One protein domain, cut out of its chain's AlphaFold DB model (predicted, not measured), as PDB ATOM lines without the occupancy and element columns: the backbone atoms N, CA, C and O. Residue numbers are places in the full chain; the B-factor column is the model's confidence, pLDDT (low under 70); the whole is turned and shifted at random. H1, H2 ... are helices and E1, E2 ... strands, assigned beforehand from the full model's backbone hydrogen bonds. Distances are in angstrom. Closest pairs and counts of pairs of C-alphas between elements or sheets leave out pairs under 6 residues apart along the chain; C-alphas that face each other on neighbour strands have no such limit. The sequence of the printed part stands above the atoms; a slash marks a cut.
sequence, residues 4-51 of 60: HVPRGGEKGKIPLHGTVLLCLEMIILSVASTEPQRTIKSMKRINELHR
ATOM      1  N   HIS A   4     -18.924  44.878  37.265       73.44
ATOM      2  CA  HIS A   4     -19.498  44.684  38.588       73.44
ATOM      3  C   HIS A   4     -20.970  44.291  38.449       73.44
ATOM      4  O   HIS A   4     -21.816  45.157  38.216       73.44
ATOM      5  N   VAL A   5     -21.276  42.999  38.569       73.56
ATOM      6  CA  VAL A   5     -22.653  42.489  38.458       73.56
ATOM      7  C   VAL A   5     -23.308  42.371  39.835       73.56
ATOM      8  O   VAL A   5     -22.645  41.945  40.783       73.56
ATOM      9  N   PRO A   6     -24.590  42.747  39.984       73.38
ATOM     10  CA  PRO A   6     -25.312  42.570  41.240       73.38
ATOM     11  C   PRO A   6     -25.496  41.077  41.543       73.38
ATOM     12  O   PRO A   6     -25.949  40.314  40.688       73.38
ATOM     13  N   ARG A   7     -25.153  40.656  42.763       73.31
ATOM     14  CA  ARG A   7     -25.427  39.301  43.255       73.31
ATOM     15  C   ARG A   7     -26.874  39.265  43.755       73.31
ATOM     16  O   ARG A   7     -27.232  40.037  44.636       73.31
ATOM     17  N   GLY A   8     -27.725  38.420  43.173       65.50
ATOM     18  CA  GLY A   8     -29.135  38.337  43.574       65.50
ATOM     19  C   GLY A   8     -29.283  38.053  45.075       65.50
ATOM     20  O   GLY A   8     -28.685  37.106  45.573       65.50
ATOM     21  N   GLY A   9     -30.059  38.882  45.782       69.06
ATOM     22  CA  GLY A   9     -30.376  38.730  47.210       69.06
ATOM     23  C   GLY A   9     -29.494  39.523  48.185       69.06
ATOM     24  O   GLY A   9     -29.960  39.859  49.269       69.06
ATOM     25  N   GLU A  10     -28.277  39.915  47.801       61.91
ATOM     26  CA  GLU A  10     -27.362  40.678  48.662       61.91
ATOM     27  C   GLU A  10     -26.941  41.991  47.992       61.91
ATOM     28  O   GLU A  10     -26.757  42.059  46.778       61.91
ATOM     29  N   LYS A  11     -26.729  43.059  48.774       60.72
ATOM     30  CA  LYS A  11     -26.262  44.379  48.291       60.72
ATOM     31  C   LYS A  11     -24.794  44.368  47.800       60.72
ATOM     32  O   LYS A  11     -24.101  45.377  47.901       60.72
ATOM     33  N   GLY A  12     -24.298  43.239  47.296       65.38
ATOM     34  CA  GLY A  12     -22.931  43.051  46.816       65.38
ATOM     35  C   GLY A  12     -22.849  43.060  45.291       65.38
ATOM     36  O   GLY A  12     -23.664  42.437  44.606       65.38
ATOM     37  N   LYS A  13     -21.838  43.744  44.744       69.12
ATOM     38  CA  LYS A  13     -21.461  43.619  43.332       69.12
ATOM     39  C   LYS A  13     -20.223  42.734  43.219       69.12
ATOM     40  O   LYS A  13     -19.234  42.992  43.899       69.12
ATOM     41  N   ILE A  14     -20.265  41.723  42.359       71.31
ATOM     42  CA  ILE A  14     -19.128  40.827  42.117       71.31
ATOM     43  C   ILE A  14     -18.364  41.324  40.888       71.31
ATOM     44  O   ILE A  14     -18.998  41.574  39.857       71.31
ATOM     45  N   PRO A  15     -17.028  41.445  40.955       69.56
ATOM     46  CA  PRO A  15     -16.222  41.711  39.776       69.56
ATOM     47  C   PRO A  15     -16.160  40.457  38.894       69.56
ATOM     48  O   PRO A  15     -15.571  39.441  39.252       69.56
ATOM     49  N   LEU A  16     -16.756  40.528  37.708       76.88
ATOM     50  CA  LEU A  16     -16.520  39.563  36.643       76.88
ATOM     51  C   LEU A  16     -15.276  39.981  35.868       76.88
ATOM     52  O   LEU A  16     -15.250  41.030  35.216       76.88
ATOM     53  N   HIS A  17     -14.246  39.145  35.953       77.50
ATOM     54  CA  HIS A  17     -13.026  39.274  35.166       77.50
ATOM     55  C   HIS A  17     -13.265  38.824  33.720       77.50
ATOM     56  O   HIS A  17     -14.124  37.984  33.455       77.50
ATOM     57  N   GLY A  18     -12.460  39.347  32.789       75.81
ATOM     58  CA  GLY A  18     -12.572  39.047  31.355       75.81
ATOM     59  C   GLY A  18     -12.632  37.549  31.037       75.81
ATOM     60  O   GLY A  18     -13.442  37.137  30.217       75.81
ATOM     61  N   THR A  19     -11.867  36.721  31.750       77.06
ATOM     62  CA  THR A  19     -11.868  35.260  31.576       77.06
ATOM     63  C   THR A  19     -13.220  34.616  31.889       77.06
ATOM     64  O   THR A  19     -13.657  33.735  31.159       77.06
ATOM     65  N   VAL A  20     -13.928  35.080  32.926       79.56
ATOM     66  CA  VAL A  20     -15.253  34.543  33.290       79.56
ATOM     67  C   VAL A  20     -16.286  34.863  32.205       79.56
ATOM     68  O   VAL A  20     -17.157  34.046  31.913       79.56
ATOM     69  N   LEU A  21     -16.162  36.027  31.562       79.12
ATOM     70  CA  LEU A  21     -17.017  36.418  30.438       79.12
ATOM     71  C   LEU A  21     -16.737  35.577  29.188       79.12
ATOM     72  O   LEU A  21     -17.685  35.180  28.522       79.12
ATOM     73  N   LEU A  22     -15.470  35.247  28.916       79.44
ATOM     74  CA  LEU A  22     -15.089  34.350  27.817       79.44
ATOM     75  C   LEU A  22     -15.637  32.930  28.023       79.44
ATOM     76  O   LEU A  22     -16.138  32.314  27.085       79.44
ATOM     77  N   CYS A  23     -15.608  32.413  29.255       83.50
ATOM     78  CA  CYS A  23     -16.238  31.127  29.569       83.50
ATOM     79  C   CYS A  23     -17.751  31.162  29.313       83.50
ATOM     80  O   CYS A  23     -18.307  30.213  28.760       83.50
ATOM     81  N   LEU A  24     -18.418  32.262  29.674       82.00
ATOM     82  CA  LEU A  24     -19.845  32.435  29.411       82.00
ATOM     83  C   LEU A  24     -20.138  32.517  27.905       82.00
ATOM     84  O   LEU A  24     -21.099  31.913  27.438       82.00
ATOM     85  N   GLU A  25     -19.296  33.208  27.140       78.56
ATOM     86  CA  GLU A  25     -19.399  33.302  25.682       78.56
ATOM     87  C   GLU A  25     -19.295  31.923  25.016       78.56
ATOM     88  O   GLU A  25     -20.143  31.575  24.197       78.56
ATOM     89  N   MET A  26     -18.338  31.093  25.442       84.44
ATOM     90  CA  MET A  26     -18.176  29.715  24.960       84.44
ATOM     91  C   MET A  26     -19.405  28.844  25.252       84.44
ATOM     92  O   MET A  26     -19.822  28.058  24.399       84.44
ATOM     93  N   ILE A  27     -20.029  29.004  26.425       83.56
ATOM     94  CA  ILE A  27     -21.265  28.290  26.779       83.56
ATOM     95  C   ILE A  27     -22.419  28.751  25.889       83.56
ATOM     96  O   ILE A  27     -23.138  27.918  25.336       83.56
ATOM     97  N   ILE A  28     -22.594  30.063  25.712       81.56
ATOM     98  CA  ILE A  28     -23.683  30.597  24.887       81.56
ATOM     99  C   ILE A  28     -23.499  30.178  23.422       81.56
ATOM    100  O   ILE A  28     -24.473  29.766  22.794       81.56
ATOM    101  N   LEU A  29     -22.274  30.231  22.890       79.62
ATOM    102  CA  LEU A  29     -21.949  29.758  21.542       79.62
ATOM    103  C   LEU A  29     -22.232  28.261  21.386       79.62
ATOM    104  O   LEU A  29     -22.858  27.865  20.404       79.62
ATOM    105  N   SER A  30     -21.846  27.440  22.367       81.12
ATOM    106  CA  SER A  30     -22.104  25.994  22.350       81.12
ATOM    107  C   SER A  30     -23.605  25.688  22.331       81.12
ATOM    108  O   SER A  30     -24.072  24.955  21.463       81.12
ATOM    109  N   VAL A  31     -24.386  26.316  23.218       79.12
ATOM    110  CA  VAL A  31     -25.851  26.140  23.289       79.12
ATOM    111  C   VAL A  31     -26.540  26.660  22.022       79.12
ATOM    112  O   VAL A  31     -27.472  26.040  21.507       79.12
ATOM    113  N   ALA A  32     -26.074  27.784  21.479       75.31
ATOM    114  CA  ALA A  32     -26.582  28.320  20.224       75.31
ATOM    115  C   ALA A  32     -26.230  27.428  19.019       75.31
ATOM    116  O   ALA A  32     -26.993  27.388  18.058       75.31
ATOM    117  N   SER A  33     -25.112  26.699  19.057       74.50
ATOM    118  CA  SER A  33     -24.749  25.749  18.002       74.50
ATOM    119  C   SER A  33     -25.586  24.469  18.047       74.50
ATOM    120  O   SER A  33     -25.777  23.842  17.008       74.50
ATOM    121  N   THR A  34     -26.089  24.076  19.221       78.50
ATOM    122  CA  THR A  34     -26.939  22.884  19.367       78.50
ATOM    123  C   THR A  34     -28.405  23.120  18.985       78.50
ATOM    124  O   THR A  34     -29.112  22.154  18.724       78.50
ATOM    125  N   GLU A  35     -28.871  24.376  18.906       72.12
ATOM    126  CA  GLU A  35     -30.270  24.705  18.571       72.12
ATOM    127  C   GLU A  35     -30.392  25.849  17.528       72.12
ATOM    128  O   GLU A  35     -30.839  26.959  17.848       72.12
ATOM    129  N   PRO A  36     -30.022  25.587  16.254       62.69
ATOM    130  CA  PRO A  36     -29.833  26.597  15.203       62.69
ATOM    131  C   PRO A  36     -31.058  27.485  14.916       62.69
ATOM    132  O   PRO A  36     -30.912  28.645  14.525       62.69
ATOM    133  N   GLN A  37     -32.283  26.991  15.138       64.94
ATOM    134  CA  GLN A  37     -33.505  27.772  14.893       64.94
ATOM    135  C   GLN A  37     -33.757  28.875  15.940       64.94
ATOM    136  O   GLN A  37     -34.433  29.860  15.640       64.94
ATOM    137  N   ARG A  38     -33.183  28.777  17.150       63.09
ATOM    138  CA  ARG A  38     -33.244  29.842  18.175       63.09
ATOM    139  C   ARG A  38     -32.024  30.775  18.149       63.09
ATOM    140  O   ARG A  38     -32.030  31.821  18.809       63.09
ATOM    141  N   THR A  39     -31.011  30.443  17.351       66.44
ATOM    142  CA  THR A  39     -29.676  31.068  17.328       66.44
ATOM    143  C   THR A  39     -29.684  32.541  16.976       66.44
ATOM    144  O   THR A  39     -28.930  33.301  17.573       66.44
ATOM    145  N   ILE A  40     -30.587  33.002  16.106       69.25
ATOM    146  CA  ILE A  40     -30.669  34.427  15.741       69.25
ATOM    147  C   ILE A  40     -30.951  35.299  16.978       69.25
ATOM    148  O   ILE A  40     -30.333  36.350  17.165       69.25
ATOM    149  N   LYS A  41     -31.841  34.849  17.875       70.69
ATOM    150  CA  LYS A  41     -32.194  35.592  19.095       70.69
ATOM    151  C   LYS A  41     -31.055  35.570  20.118       70.69
ATOM    152  O   LYS A  41     -30.805  36.589  20.763       70.69
ATOM    153  N   SER A  42     -30.352  34.445  20.243       71.31
ATOM    154  CA  SER A  42     -29.192  34.301  21.135       71.31
ATOM    155  C   SER A  42     -27.990  35.119  20.655       71.31
ATOM    156  O   SER A  42     -27.419  35.876  21.436       71.31
ATOM    157  N   MET A  43     -27.669  35.071  19.360       74.69
ATOM    158  CA  MET A  43     -26.580  35.853  18.762       74.69
ATOM    159  C   MET A  43     -26.839  37.362  18.842       74.69
ATOM    160  O   MET A  43     -25.918  38.135  19.106       74.69
ATOM    161  N   LYS A  44     -28.097  37.801  18.693       81.31
ATOM    162  CA  LYS A  44     -28.471  39.207  18.910       81.31
ATOM    163  C   LYS A  44     -28.190  39.654  20.351       81.31
ATOM    164  O   LYS A  44     -27.580  40.701  20.543       81.31
ATOM    165  N   ARG A  45     -28.550  38.831  21.344       77.31
ATOM    166  CA  ARG A  45     -28.291  39.104  22.770       77.31
ATOM    167  C   ARG A  45     -26.797  39.162  23.100       77.31
ATOM    168  O   ARG A  45     -26.395  40.027  23.872       77.31
ATOM    169  N   ILE A  46     -25.979  38.295  22.500       78.88
ATOM    170  CA  ILE A  46     -24.512  38.334  22.645       78.88
ATOM    171  C   ILE A  46     -23.950  39.639  22.073       78.88
ATOM    172  O   ILE A  46     -23.171  40.324  22.729       78.88
ATOM    173  N   ASN A  47     -24.385  40.034  20.876       80.94
ATOM    174  CA  ASN A  47     -23.934  41.286  20.269       80.94
ATOM    175  C   ASN A  47     -24.363  42.524  21.073       80.94
ATOM    176  O   ASN A  47     -23.589  43.475  21.199       80.94
ATOM    177  N   GLU A  48     -25.574  42.523  21.635       82.44
ATOM    178  CA  GLU A  48     -26.037  43.579  22.543       82.44
ATOM    179  C   GLU A  48     -25.216  43.621  23.832       82.44
ATOM    180  O   GLU A  48     -24.808  44.706  24.251       82.44
ATOM    181  N   LEU A  49     -24.894  42.456  24.405       79.06
ATOM    182  CA  LEU A  49     -23.986  42.349  25.542       79.06
ATOM    183  C   LEU A  49     -22.634  42.979  25.191       79.06
ATOM    184  O   LEU A  49     -22.232  43.936  25.843       79.06
ATOM    185  N   HIS A  50     -21.979  42.554  24.108       76.88
ATOM    186  CA  HIS A  50     -20.695  43.120  23.678       76.88
ATOM    187  C   HIS A  50     -20.742  44.637  23.473       76.88
ATOM    188  O   HIS A  50     -19.787  45.333  23.823       76.88
ATOM    189  N   ARG A  51     -21.850  45.175  22.947       80.00
ATOM    190  CA  ARG A  51     -22.060  46.625  22.832       80.00
ATOM    191  C   ARG A  51     -22.161  47.312  24.192       80.00
ATOM    192  O   ARG A  51     -21.529  48.349  24.362       80.00
TER     193      ARG A  51
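AT A GLANCE: This is residues 4 to 51 of the 60 residues of the protein "MurR/RpiR family transcriptional regulator" of Escherichia coli (UniProt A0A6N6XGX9). Two hairpins stand end to end: a small hairpin of two short strands, E1 and E2, and a longer helical hairpin in which H2 folds back beside H1. E2 passes straight into H1 with a corner between them, and the strand hairpin of E1 and E2 is apart from H2. The printed part has 48 residues with two named strands and then two named helices, in the order E1, E2, H1, H2; the sheet has the order E1 - E2 and is antiparallel, and the class is mixed, helices and strands. The whole is loose, with a radius of gyration of the C-alphas of 13.1 A, and elongated, spanning 38 by 21 by 20 A.

HOW THE PARTS SIT: Begin at residues 4 to 6, strand E1, and go on to residues 13 to 17, strand E2: these antiparallel neighbours form a hairpin, with 136 degrees between their directions. Look at N 5 and O 14, 3.0 A apart, and at N 14 and O 5, 2.9 A apart, both within hydrogen-bond range. The C-alphas of His 4 and Pro 15, which face each other, are 4.6 A apart. Next come H1, residues 18 to 34, and H2, residues 39 to 51, a helical hairpin whose helices touch and run opposite ways at a shallow tilt of 16 degrees. Their closest C-alphas, those of Ala 32 and Thr 39, are 5.1 A apart. In H1 and H2 every O i to N i+4 pair is within hydrogen-bond range. E1 is apart from both helices, and E2 is apart from H2.

IN THESE COORDINATES: Find C-alpha 4 at (-19.498, 44.684, 38.588), where E1 begins; its three residues end at Pro 6. E2 runs from Lys 13 to His 17, 12.5 A from first to last C-alpha. Find C-alpha 18 at (-12.572, 39.047, 31.355); from there H1 runs 24.7 A to Thr 34. H2 begins at Thr 39 and runs 18.2 A to C-alpha 51 at (-22.060, 46.625, 22.832).

THE WHOLE: The two C-alphas farthest apart, those of Lys 11 and Gln 37, are 38.0 A apart. Residues 18 to 24, which belong to H1, stand free, and so do residues 33 to 38. The printed part has no cut. The links from E2 to H1 and from H1 to H2 are tight, the link from E1 to E2 is short, and no link is long. The mean pLDDT of the printed part is 74.7; look for values under 70 at residues 8 to 13, residue 15 and residues 36 to 40.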